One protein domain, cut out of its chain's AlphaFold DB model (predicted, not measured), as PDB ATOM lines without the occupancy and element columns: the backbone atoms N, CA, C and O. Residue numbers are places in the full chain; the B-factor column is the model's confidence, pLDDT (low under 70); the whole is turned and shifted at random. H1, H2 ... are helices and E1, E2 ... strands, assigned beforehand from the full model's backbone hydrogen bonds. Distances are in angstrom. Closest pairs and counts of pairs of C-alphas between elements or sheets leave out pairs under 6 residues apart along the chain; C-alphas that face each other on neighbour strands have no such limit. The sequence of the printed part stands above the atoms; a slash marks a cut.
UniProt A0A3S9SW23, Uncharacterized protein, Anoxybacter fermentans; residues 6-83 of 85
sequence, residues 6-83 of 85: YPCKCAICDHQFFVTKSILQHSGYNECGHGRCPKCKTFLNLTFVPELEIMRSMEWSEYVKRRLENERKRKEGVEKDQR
ATOM      1  N   TYR A   6      30.216 -15.562 -53.102       98.06
ATOM      2  CA  TYR A   6      31.648 -15.427 -53.331       98.06
ATOM      3  C   TYR A   6      32.183 -16.699 -53.998       98.06
ATOM      4  O   TYR A   6      31.771 -17.803 -53.614       98.06
ATOM      5  N   PRO A   7      33.067 -16.580 -55.002       98.44
ATOM      6  CA  PRO A   7      33.660 -17.732 -55.660       98.44
ATOM      7  C   PRO A   7      34.588 -18.485 -54.701       98.44
ATOM      8  O   PRO A   7      35.313 -17.891 -53.901       98.44
ATOM      9  N   CYS A   8      34.568 -19.807 -54.806       98.56
ATOM     10  CA  CYS A   8      35.397 -20.720 -54.038       98.56
ATOM     11  C   CYS A   8      35.876 -21.860 -54.932       98.56
ATOM     12  O   CYS A   8      35.104 -22.450 -55.687       98.56
ATOM     13  N   LYS A   9      37.151 -22.219 -54.794       98.69
ATOM     14  CA  LYS A   9      37.726 -23.429 -55.383       98.69
ATOM     15  C   LYS A   9      37.983 -24.438 -54.266       98.69
ATOM     16  O   LYS A   9      38.591 -24.091 -53.253       98.69
ATOM     17  N   CYS A  10      37.493 -25.666 -54.420       98.62
ATOM     18  CA  CYS A  10      37.729 -26.734 -53.449       98.62
ATOM     19  C   CYS A  10      39.218 -27.093 -53.403       98.62
ATOM     20  O   CYS A  10      39.766 -27.495 -54.423       98.62
ATOM     21  N   ALA A  11      39.840 -27.040 -52.225       98.19
ATOM     22  CA  ALA A  11      41.248 -27.398 -52.036       98.19
ATOM     23  C   ALA A  11      41.562 -28.895 -52.234       98.19
ATOM     24  O   ALA A  11      42.726 -29.271 -52.223       98.19
ATOM     25  N   ILE A  12      40.537 -29.744 -52.387       98.44
ATOM     26  CA  ILE A  12      40.682 -31.207 -52.470       98.44
ATOM     27  C   ILE A  12      40.428 -31.737 -53.877       98.44
ATOM     28  O   ILE A  12      41.147 -32.607 -54.346       98.44
ATOM     29  N   CYS A  13      39.389 -31.237 -54.552       98.50
ATOM     30  CA  CYS A  13      38.987 -31.739 -55.872       98.50
ATOM     31  C   CYS A  13      38.947 -30.661 -56.961       98.50
ATOM     32  O   CYS A  13      38.383 -30.902 -58.030       98.50
ATOM     33  N   ASP A  14      39.445 -29.457 -56.663       98.38
ATOM     34  CA  ASP A  14      39.524 -28.296 -57.558       98.38
ATOM     35  C   ASP A  14      38.199 -27.782 -58.145       98.38
ATOM     36  O   ASP A  14      38.186 -26.816 -58.909       98.38
ATOM     37  N   HIS A  15      37.066 -28.373 -57.765       98.44
ATOM     38  CA  HIS A  15      35.754 -27.937 -58.221       98.44
ATOM     39  C   HIS A  15      35.464 -26.502 -57.775       98.44
ATOM     40  O   HIS A  15      35.656 -26.157 -56.605       98.44
ATOM     41  N   GLN A  16      34.981 -25.688 -58.711       98.50
ATOM     42  CA  GLN A  16      34.578 -24.307 -58.467       98.50
ATOM     43  C   GLN A  16      33.100 -24.251 -58.087       98.50
ATOM     44  O   GLN A  16      32.263 -24.886 -58.723       98.50
ATOM     45  N   PHE A  17      32.784 -23.496 -57.042       98.19
ATOM     46  CA  PHE A  17      31.426 -23.296 -56.551       98.19
ATOM     47  C   PHE A  17      31.310 -21.936 -55.859       98.19
ATOM     48  O   PHE A  17      32.301 -21.241 -55.645       98.19
ATOM     49  N   PHE A  18      30.086 -21.554 -55.512       97.88
ATOM     50  CA  PHE A  18      29.793 -20.287 -54.854       97.88
ATOM     51  C   PHE A  18      29.288 -20.517 -53.432       97.88
ATOM     52  O   PHE A  18      28.532 -21.455 -53.182       97.88
ATOM     53  N   VAL A  19      29.687 -19.642 -52.514       96.88
ATOM     54  CA  VAL A  19      29.359 -19.704 -51.083       96.88
ATOM     55  C   VAL A  19      29.000 -18.322 -50.564       96.88
ATOM     56  O   VAL A  19      29.513 -17.317 -51.053       96.88
ATOM     57  N   THR A  20      28.111 -18.260 -49.583       96.75
ATOM     58  CA  THR A  20      27.799 -17.026 -48.858       96.75
ATOM     59  C   THR A  20      28.636 -16.945 -47.581       96.75
ATOM     60  O   THR A  20      29.293 -17.917 -47.193       96.75
ATOM     61  N   LYS A  21      28.690 -15.762 -46.964       97.25
ATOM     62  CA  LYS A  21      29.377 -15.574 -45.680       97.25
ATOM     63  C   LYS A  21      28.557 -16.215 -44.562       97.25
ATOM     64  O   LYS A  21      27.335 -16.167 -44.574       97.25
ATOM     65  N   SER A  22      29.232 -16.777 -43.565       95.81
ATOM     66  CA  SER A  22      28.592 -17.108 -42.292       95.81
ATOM     67  C   SER A  22      28.314 -15.841 -41.476       95.81
ATOM     68  O   SER A  22      28.894 -14.780 -41.725       95.81
ATOM     69  N   ILE A  23      27.477 -15.958 -40.441       95.81
ATOM     70  CA  ILE A  23      27.187 -14.861 -39.501       95.81
ATOM     71  C   ILE A  23      28.485 -14.288 -38.908       95.81
ATOM     72  O   ILE A  23      28.670 -13.076 -38.867       95.81
ATOM     73  N   LEU A  24      29.430 -15.147 -38.517       97.00
ATOM     74  CA  LEU A  24      30.709 -14.706 -37.951       97.00
ATOM     75  C   LEU A  24      31.580 -13.972 -38.980       97.00
ATOM     76  O   LEU A  24      32.234 -12.990 -38.638       97.00
ATOM     77  N   GLN A  25      31.542 -14.389 -40.245       97.50
ATOM     78  CA  GLN A  25      32.255 -13.700 -41.324       97.50
ATOM     79  C   GLN A  25      31.637 -12.334 -41.649       97.50
ATOM     80  O   GLN A  25      32.352 -11.428 -42.074       97.50
ATOM     81  N   HIS A  26      30.334 -12.149 -41.424       96.06
ATOM     82  CA  HIS A  26      29.716 -10.822 -41.466       96.06
ATOM     83  C   HIS A  26      30.200  -9.914 -40.329       96.06
ATOM     84  O   HIS A  26      30.349  -8.714 -40.546       96.06
ATOM     85  N   SER A  27      30.530 -10.483 -39.169       96.25
ATOM     86  CA  SER A  27      31.088  -9.766 -38.013       96.25
ATOM     87  C   SER A  27      32.616  -9.592 -38.051       96.25
ATOM     88  O   SER A  27      33.214  -9.237 -37.040       96.25
ATOM     89  N   GLY A  28      33.266  -9.861 -39.190       96.38
ATOM     90  CA  GLY A  28      34.712  -9.673 -39.380       96.38
ATOM     91  C   GLY A  28      35.589 -10.884 -39.040       96.38
ATOM     92  O   GLY A  28      36.788 -10.865 -39.313       96.38
ATOM     93  N   TYR A  29      35.018 -11.977 -38.525       97.31
ATOM     94  CA  TYR A  29      35.750 -13.221 -38.262       97.31
ATOM     95  C   TYR A  29      35.865 -14.062 -39.539       97.31
ATOM     96  O   TYR A  29      35.201 -15.086 -39.720       97.31
ATOM     97  N   ASN A  30      36.706 -13.593 -40.458       97.81
ATOM     98  CA  ASN A  30      36.812 -14.100 -41.828       97.81
ATOM     99  C   ASN A  30      37.123 -15.605 -41.932       97.81
ATOM    100  O   ASN A  30      36.678 -16.254 -42.877       97.81
ATOM    101  N   GLU A  31      37.846 -16.169 -40.968       96.88
ATOM    102  CA  GLU A  31      38.285 -17.574 -40.919       96.88
ATOM    103  C   GLU A  31      37.263 -18.549 -40.305       96.88
ATOM    104  O   GLU A  31      37.459 -19.763 -40.343       96.88
ATOM    105  N   CYS A  32      36.149 -18.047 -39.762       96.06
ATOM    106  CA  CYS A  32      35.155 -18.844 -39.032       96.06
ATOM    107  C   CYS A  32      34.037 -19.430 -39.917       96.06
ATOM    108  O   CYS A  32      32.948 -19.735 -39.428       96.06
ATOM    109  N   GLY A  33      34.258 -19.562 -41.226       97.50
ATOM    110  CA  GLY A  33      33.323 -20.225 -42.135       97.50
ATOM    111  C   GLY A  33      33.563 -21.735 -42.217       97.50
ATOM    112  O   GLY A  33      34.689 -22.216 -42.082       97.50
ATOM    113  N   HIS A  34      32.507 -22.501 -42.491       97.56
ATOM    114  CA  HIS A  34      32.607 -23.935 -42.771       97.56
ATOM    115  C   HIS A  34      31.543 -24.391 -43.769       97.56
ATOM    116  O   HIS A  34      30.466 -23.803 -43.865       97.56
ATOM    117  N   GLY A  35      31.799 -25.484 -44.484       97.12
ATOM    118  CA  GLY A  35      30.835 -26.055 -45.426       97.12
ATOM    119  C   GLY A  35      31.297 -27.377 -46.022       97.12
ATOM    120  O   GLY A  35      32.373 -27.872 -45.704       97.12
ATOM    121  N   ARG A  36      30.486 -27.971 -46.904       98.19
ATOM    122  CA  ARG A  36      30.874 -29.166 -47.671       98.19
ATOM    123  C   ARG A  36      31.031 -28.820 -49.141       98.19
ATOM    124  O   ARG A  36      30.204 -28.101 -49.696       98.19
ATOM    125  N   CYS A  37      32.051 -29.377 -49.791       98.50
ATOM    126  CA  CYS A  37      32.159 -29.280 -51.244       98.50
ATOM    127  C   CYS A  37      30.922 -29.923 -51.901       98.50
ATOM    128  O   CYS A  37      30.605 -31.072 -51.578       98.50
ATOM    129  N   PRO A  38      30.246 -29.262 -52.858       98.25
ATOM    130  CA  PRO A  38      29.083 -29.852 -53.516       98.25
ATOM    131  C   PRO A  38      29.440 -31.083 -54.365       98.25
ATOM    132  O   PRO A  38      28.586 -31.955 -54.524       98.25
ATOM    133  N   LYS A  39      30.693 -31.193 -54.839       98.44
ATOM    134  CA  LYS A  39      31.199 -32.320 -55.637       98.44
ATOM    135  C   LYS A  39      31.712 -33.475 -54.770       98.44
ATOM    136  O   LYS A  39      31.070 -34.515 -54.714       98.44
ATOM    137  N   CYS A  40      32.836 -33.302 -54.068       98.31
ATOM    138  CA  CYS A  40      33.487 -34.394 -53.325       98.31
ATOM    139  C   CYS A  40      32.982 -34.587 -51.885       98.31
ATOM    140  O   CYS A  40      33.452 -35.480 -51.191       98.31
ATOM    141  N   LYS A  41      32.048 -33.749 -51.412       98.31
ATOM    142  CA  LYS A  41      31.423 -33.806 -50.072       98.31
ATOM    143  C   LYS A  41      32.361 -33.634 -48.869       98.31
ATOM    144  O   LYS A  41      31.872 -33.625 -47.734       98.31
ATOM    145  N   THR A  42      33.660 -33.419 -49.099       98.50
ATOM    146  CA  THR A  42      34.641 -33.108 -48.052       98.50
ATOM    147  C   THR A  42      34.188 -31.907 -47.230       98.50
ATOM    148  O   THR A  42      33.684 -30.927 -47.788       98.50
ATOM    149  N   PHE A  43      34.359 -32.002 -45.912       98.50
ATOM    150  CA  PHE A  43      34.098 -30.913 -44.980       98.50
ATOM    151  C   PHE A  43      35.286 -29.947 -44.969       98.50
ATOM    152  O   PHE A  43      36.437 -30.358 -44.832       98.50
ATOM    153  N   LEU A  44      34.995 -28.670 -45.177       98.56
ATOM    154  CA  LEU A  44      35.972 -27.626 -45.439       98.56
ATOM    155  C   LEU A  44      35.805 -26.494 -44.428       98.56
ATOM    156  O   LEU A  44      34.682 -26.068 -44.149       98.56
ATOM    157  N   ASN A  45      36.924 -25.950 -43.962       98.56
ATOM    158  CA  ASN A  45      36.960 -24.574 -43.488       98.56
ATOM    159  C   ASN A  45      36.838 -23.633 -44.697       98.56
ATOM    160  O   ASN A  45      37.391 -23.915 -45.764       98.56
ATOM    161  N   LEU A  46      36.116 -22.529 -44.521       98.50
ATOM    162  CA  LEU A  46      35.953 -21.470 -45.509       98.50
ATOM    163  C   LEU A  46      36.448 -20.156 -44.903       98.50
ATOM    164  O   LEU A  46      35.866 -19.649 -43.946       98.50
ATOM    165  N   THR A  47      37.510 -19.599 -45.474       98.38
ATOM    166  CA  THR A  47      38.081 -18.315 -45.066       98.38
ATOM    167  C   THR A  47      37.763 -17.256 -46.115       98.38
ATOM    168  O   THR A  47      38.146 -17.397 -47.278       98.38
ATOM    169  N   PHE A  48      37.075 -16.190 -45.713       98.56
ATOM    170  CA  PHE A  48      36.803 -15.048 -46.579       98.56
ATOM    171  C   PHE A  48      38.067 -14.202 -46.755       98.56
ATOM    172  O   PHE A  48      38.763 -13.925 -45.784       98.56
ATOM    173  N   VAL A  49      38.361 -13.784 -47.985       98.12
ATOM    174  CA  VAL A  49      39.478 -12.881 -48.299       98.12
ATOM    175  C   VAL A  49      38.890 -11.565 -48.810       98.12
ATOM    176  O   VAL A  49      38.491 -11.519 -49.978       98.12
ATOM    177  N   PRO A  50      38.778 -10.525 -47.959       97.00
ATOM    178  CA  PRO A  50      38.122  -9.266 -48.312       97.00
ATOM    179  C   PRO A  50      38.708  -8.585 -49.545       97.00
ATOM    180  O   PRO A  50      37.954  -8.112 -50.388       97.00
ATOM    181  N   GLU A  51      40.031  -8.595 -49.685       97.62
ATOM    182  CA  GLU A  51      40.759  -7.880 -50.737       97.62
ATOM    183  C   GLU A  51      40.485  -8.460 -52.128       97.62
ATOM    184  O   GLU A  51      40.577  -7.761 -53.132       97.62
ATOM    185  N   LEU A  52      40.156  -9.753 -52.185       97.81
ATOM    186  CA  LEU A  52      39.902 -10.485 -53.425       97.81
ATOM    187  C   LEU A  52      38.416 -10.799 -53.629       97.81
ATOM    188  O   LEU A  52      38.045 -11.331 -54.669       97.81
ATOM    189  N   GLU A  53      37.578 -10.534 -52.624       97.31
ATOM    190  CA  GLU A  53      36.178 -10.958 -52.564       97.31
ATOM    191  C   GLU A  53      35.967 -12.446 -52.913       97.31
ATOM    192  O   GLU A  53      35.030 -12.813 -53.624       97.31
ATOM    193  N   ILE A  54      36.823 -13.331 -52.390       98.31
ATOM    194  CA  ILE A  54      36.732 -14.787 -52.599       98.31
ATOM    195  C   ILE A  54      36.620 -15.548 -51.278       98.31
ATOM    196  O   ILE A  54      36.956 -15.037 -50.208       98.31
ATOM    197  N   MET A  55      36.213 -16.812 -51.362       98.38
ATOM    198  CA  MET A  55      36.325 -17.777 -50.271       98.38
ATOM    199  C   MET A  55      37.441 -18.772 -50.581       98.38
ATOM    200  O   MET A  55      37.419 -19.475 -51.594       98.38
ATOM    201  N   ARG A  56      38.429 -18.849 -49.692       98.38
ATOM    202  CA  ARG A  56      39.436 -19.911 -49.708       98.38
ATOM    203  C   ARG A  56      38.915 -21.096 -48.918       98.38
ATOM    204  O   ARG A  56      38.334 -20.914 -47.852       98.38
ATOM    205  N   SER A  57      39.155 -22.301 -49.424       98.44
ATOM    206  CA  SER A  57      38.827 -23.523 -48.699       98.44
ATOM    207  C   SER A  57      40.077 -24.244 -48.208       98.44
ATOM    208  O   SER A  57      41.152 -24.116 -48.790       98.44
ATOM    209  N   MET A  58      39.921 -24.994 -47.126       98.44
ATOM    210  CA  MET A  58      40.921 -25.906 -46.575       98.44
ATOM    211  C   MET A  58      40.191 -27.109 -45.983       98.44
ATOM    212  O   MET A  58      39.074 -26.962 -45.488       98.44
ATOM    213  N   GLU A  59      40.792 -28.295 -46.039       98.25
ATOM    214  CA  GLU A  59      40.258 -29.472 -45.349       98.25
ATOM    215  C   GLU A  59      40.179 -29.205 -43.837       98.25
ATOM    216  O   GLU A  59      41.052 -28.557 -43.257       98.25
ATOM    217  N   TRP A  60      39.070 -29.599 -43.206       97.75
ATOM    218  CA  TRP A  60      38.782 -29.176 -41.835       97.75
ATOM    219  C   TRP A  60      39.815 -29.679 -40.818       97.75
ATOM    220  O   TRP A  60      40.203 -28.922 -39.927       97.75
ATOM    221  N   SER A  61      40.278 -30.926 -40.942       96.50
ATOM    222  CA  SER A  61      41.265 -31.485 -40.015       96.50
ATOM    223  C   SER A  61      42.614 -30.761 -40.110       96.50
ATOM    224  O   SER A  61      43.189 -30.406 -39.079       96.50
ATOM    225  N   GLU A  62      43.054 -30.415 -41.322       97.06
ATOM    226  CA  GLU A  62      44.252 -29.607 -41.558       97.06
ATOM    227  C   GLU A  62      44.102 -28.191 -40.987       97.06
ATOM    228  O   GLU A  62      45.022 -27.667 -40.349       97.06
ATOM    229  N   TYR A  63      42.924 -27.578 -41.134       97.38
ATOM    230  CA  TYR A  63      42.635 -26.278 -40.527       97.38
ATOM    231  C   TYR A  63      42.765 -26.321 -38.997       97.38
ATOM    232  O   TYR A  63      43.447 -25.470 -38.417       97.38
ATOM    233  N   VAL A  64      42.152 -27.316 -38.346       96.12
ATOM    234  CA  VAL A  64      42.209 -27.490 -36.884       96.12
ATOM    235  C   VAL A  64      43.643 -27.735 -36.419       96.12
ATOM    236  O   VAL A  64      44.106 -27.070 -35.493       96.12
ATOM    237  N   LYS A  65      44.379 -28.628 -37.090       97.06
ATOM    238  CA  LYS A  65      45.786 -28.913 -36.783       97.06
ATOM    239  C   LYS A  65      46.636 -27.643 -36.835       97.06
ATOM    240  O   LYS A  65      47.343 -27.334 -35.877       97.06
ATOM    241  N   ARG A  66      46.509 -26.863 -37.915       95.62
ATOM    242  CA  ARG A  66      47.231 -25.595 -38.090       95.62
ATOM    243  C   ARG A  66      46.871 -24.571 -37.012       95.62
ATOM    244  O   ARG A  66      47.751 -23.879 -36.505       95.62
ATOM    245  N   ARG A  67      45.587 -24.461 -36.652       93.88
ATOM    246  CA  ARG A  67      45.111 -23.570 -35.580       93.88
ATOM    247  C   ARG A  67      45.750 -23.916 -34.235       93.88
ATOM    248  O   ARG A  67      46.321 -23.032 -33.603       93.88
ATOM    249  N   LEU A  68      45.717 -25.190 -33.845       94.56
ATOM    250  CA  LEU A  68      46.304 -25.668 -32.591       94.56
ATOM    251  C   LEU A  68      47.823 -25.467 -32.552       94.56
ATOM    252  O   LEU A  68      48.371 -25.042 -31.536       94.56
ATOM    253  N   GLU A  69      48.516 -25.722 -33.665       95.44
ATOM    254  CA  GLU A  69      49.959 -25.500 -33.751       95.44
ATOM    255  C   GLU A  69      50.320 -24.015 -33.595       95.44
ATOM    256  O   GLU A  69      51.249 -23.678 -32.860       95.44
ATOM    257  N   ASN A  70      49.564 -23.120 -34.236       92.69
ATOM    258  CA  ASN A  70      49.760 -21.676 -34.104       92.69
ATOM    259  C   ASN A  70      49.504 -21.198 -32.669       92.69
ATOM    260  O   ASN A  70      50.250 -20.369 -32.155       92.69
ATOM    261  N   GLU A  71      48.480 -21.726 -32.002       92.75
ATOM    262  CA  GLU A  71      48.191 -21.415 -30.600       92.75
ATOM    263  C   GLU A  71      49.300 -21.910 -29.664       92.75
ATOM    264  O   GLU A  71      49.707 -21.176 -28.761       92.75
ATOM    265  N   ARG A  72      49.855 -23.104 -29.911       92.56
ATOM    266  CA  ARG A  72      51.013 -23.623 -29.169       92.56
ATOM    267  C   ARG A  72      52.235 -22.722 -29.336       92.56
ATOM    268  O   ARG A  72      52.812 -22.303 -28.339       92.56
ATOM    269  N   LYS A  73      52.577 -22.353 -30.575       90.94
ATOM    270  CA  LYS A  73      53.705 -21.449 -30.866       90.94
ATOM    271  C   LYS A  73      53.535 -20.081 -30.207       90.94
ATOM    272  O   LYS A  73      54.502 -19.534 -29.691       90.94
ATOM    273  N   ARG A  74      52.310 -19.537 -30.183       89.00
ATOM    274  CA  ARG A  74      52.015 -18.272 -29.488       89.00
ATOM    275  C   ARG A  74      52.278 -18.378 -27.986       89.00
ATOM    276  O   ARG A  74      52.862 -17.461 -27.430       89.00
ATOM    277  N   LYS A  75      51.895 -19.486 -27.345       87.75
ATOM    278  CA  LYS A  75      52.170 -19.712 -25.916       87.75
ATOM    279  C   LYS A  75      53.667 -19.869 -25.634       87.75
ATOM    280  O   LYS A  75      54.172 -19.225 -24.726       87.75
ATOM    281  N   GLU A  76      54.375 -20.654 -26.446       83.00
ATOM    282  CA  GLU A  76      55.827 -20.862 -26.306       83.00
ATOM    283  C   GLU A  76      56.638 -19.574 -26.545       83.00
ATOM    284  O   GLU A  76      57.664 -19.368 -25.904       83.00
ATOM    285  N   GLY A  77      56.196 -18.704 -27.461       72.56
ATOM    286  CA  GLY A  77      56.809 -17.390 -27.683       72.56
ATOM    287  C   GLY A  77      56.609 -16.447 -26.494       72.56
ATOM    288  O   GLY A  77      57.574 -15.880 -25.999       72.56
ATOM    289  N   VAL A  78      55.379 -16.369 -25.975       71.12
ATOM    290  CA  VAL A  78      55.059 -15.565 -24.782       71.12
ATOM    291  C   VAL A  78      55.843 -16.035 -23.553       71.12
ATOM    292  O   VAL A  78      56.291 -15.211 -22.765       71.12
ATOM    293  N   GLU A  79      56.049 -17.343 -23.385       62.00
ATOM    294  CA  GLU A  79      56.818 -17.883 -22.257       62.00
ATOM    295  C   GLU A  79      58.325 -17.587 -22.361       62.00
ATOM    296  O   GLU A  79      58.998 -17.435 -21.342       62.00
ATOM    297  N   LYS A  80      58.868 -17.481 -23.581       59.78
ATOM    298  CA  LYS A  80      60.275 -17.114 -23.803       59.78
ATOM    299  C   LYS A  80      60.539 -15.636 -23.530       59.78
ATOM    300  O   LYS A  80      61.562 -15.332 -22.928       59.78
ATOM    301  N   ASP A  81      59.606 -14.760 -23.891       60.25
ATOM    302  CA  ASP A  81      59.719 -13.318 -23.634       60.25
ATOM    303  C   ASP A  81      59.606 -12.971 -22.132       60.25
ATOM    304  O   ASP A  81      60.053 -11.912 -21.708       60.25
ATOM    305  N   GLN A  82      59.055 -13.871 -21.302       57.62
ATOM    306  CA  GLN A  82      58.907 -13.691 -19.846       57.62
ATOM    307  C   GLN A  82      60.096 -14.196 -18.998       57.62
ATOM    308  O   GLN A  82      60.057 -14.056 -17.780       57.62
ATOM    309  N   ARG A  83      61.139 -14.806 -19.590       58.53
ATOM    310  CA  ARG A  83      62.334 -15.311 -18.863       58.53
ATOM    311  C   ARG A  83      63.591 -14.455 -19.066       58.53
ATOM    312  O   ARG A  83      64.686 -14.877 -18.700       58.53
TER     313      ARG A  83
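What this domain is: This is residues 6 to 83 of the 85 residues of an uncharacterized protein of Anoxybacter fermentans (UniProt A0A3S9SW23). A small head, made of a five-stranded sheet curled like part of a barrel, bears one long helix, H2, as an arm, with residues 65 to 83 sticking out free. Short H1 grazes the sheet. The printed part has 78 residues, with named elements in the order E1, E2, H1, E3, E4, E5, H2; the mixed sheet runs E2, E1, E5, E4, E3, and the class is mixed, helices and strands. The whole is loose, with a radius of gyration of the C-alphas of 15.0 A, and spans 50 by 25 by 19 A.

Where its parts are: E1, residues 6 to 9, begins at C-alpha 6 (31.648, -15.427, -53.331). E2 is residues 16 to 19, H1 residues 23 to 26, and E3 residues 33 to 36. E4, residues 43 to 49, is 19.1 A long, and E5, residues 54 to 59, 16.8 A. H2, residues 60 to 81, is 32.0 A long and ends at C-alpha 81 (59.719, -13.318, -23.634).

How they stand to each other: E1 and E2 form an antiparallel hairpin, with N 8 and O 17 2.8 A apart. E1 and E5 are parallel at 38 degrees, with N 55 and O 7 at 2.9 A. E3, E4 and E5 form a meander, each strand the antiparallel neighbour of the one before: N 44 and O 35 are 2.8 A apart, N 47 and O 56 2.8 A. These N and O pairs are within hydrogen-bond range. H1 only grazes the strongly twisted sheet; the closest C-alphas of H1 and E3, Gln 25 and Gly 33, are 6.7 A apart. H2 only grazes it with residues 60 to 64; the closest C-alphas of H2 and E4, Trp 60 and Leu 44, are 4.8 A apart. H1 and H2 are apart. In H2 every O i to N i+4 pair is within hydrogen-bond range; H1 is too short for one.

The domain as a whole: The C-alphas of Lys 39 and Arg 83, the two farthest apart, are 51.1 A apart. The printed part has no cut and no long link. Residues 79 to 83 have pLDDT under 70.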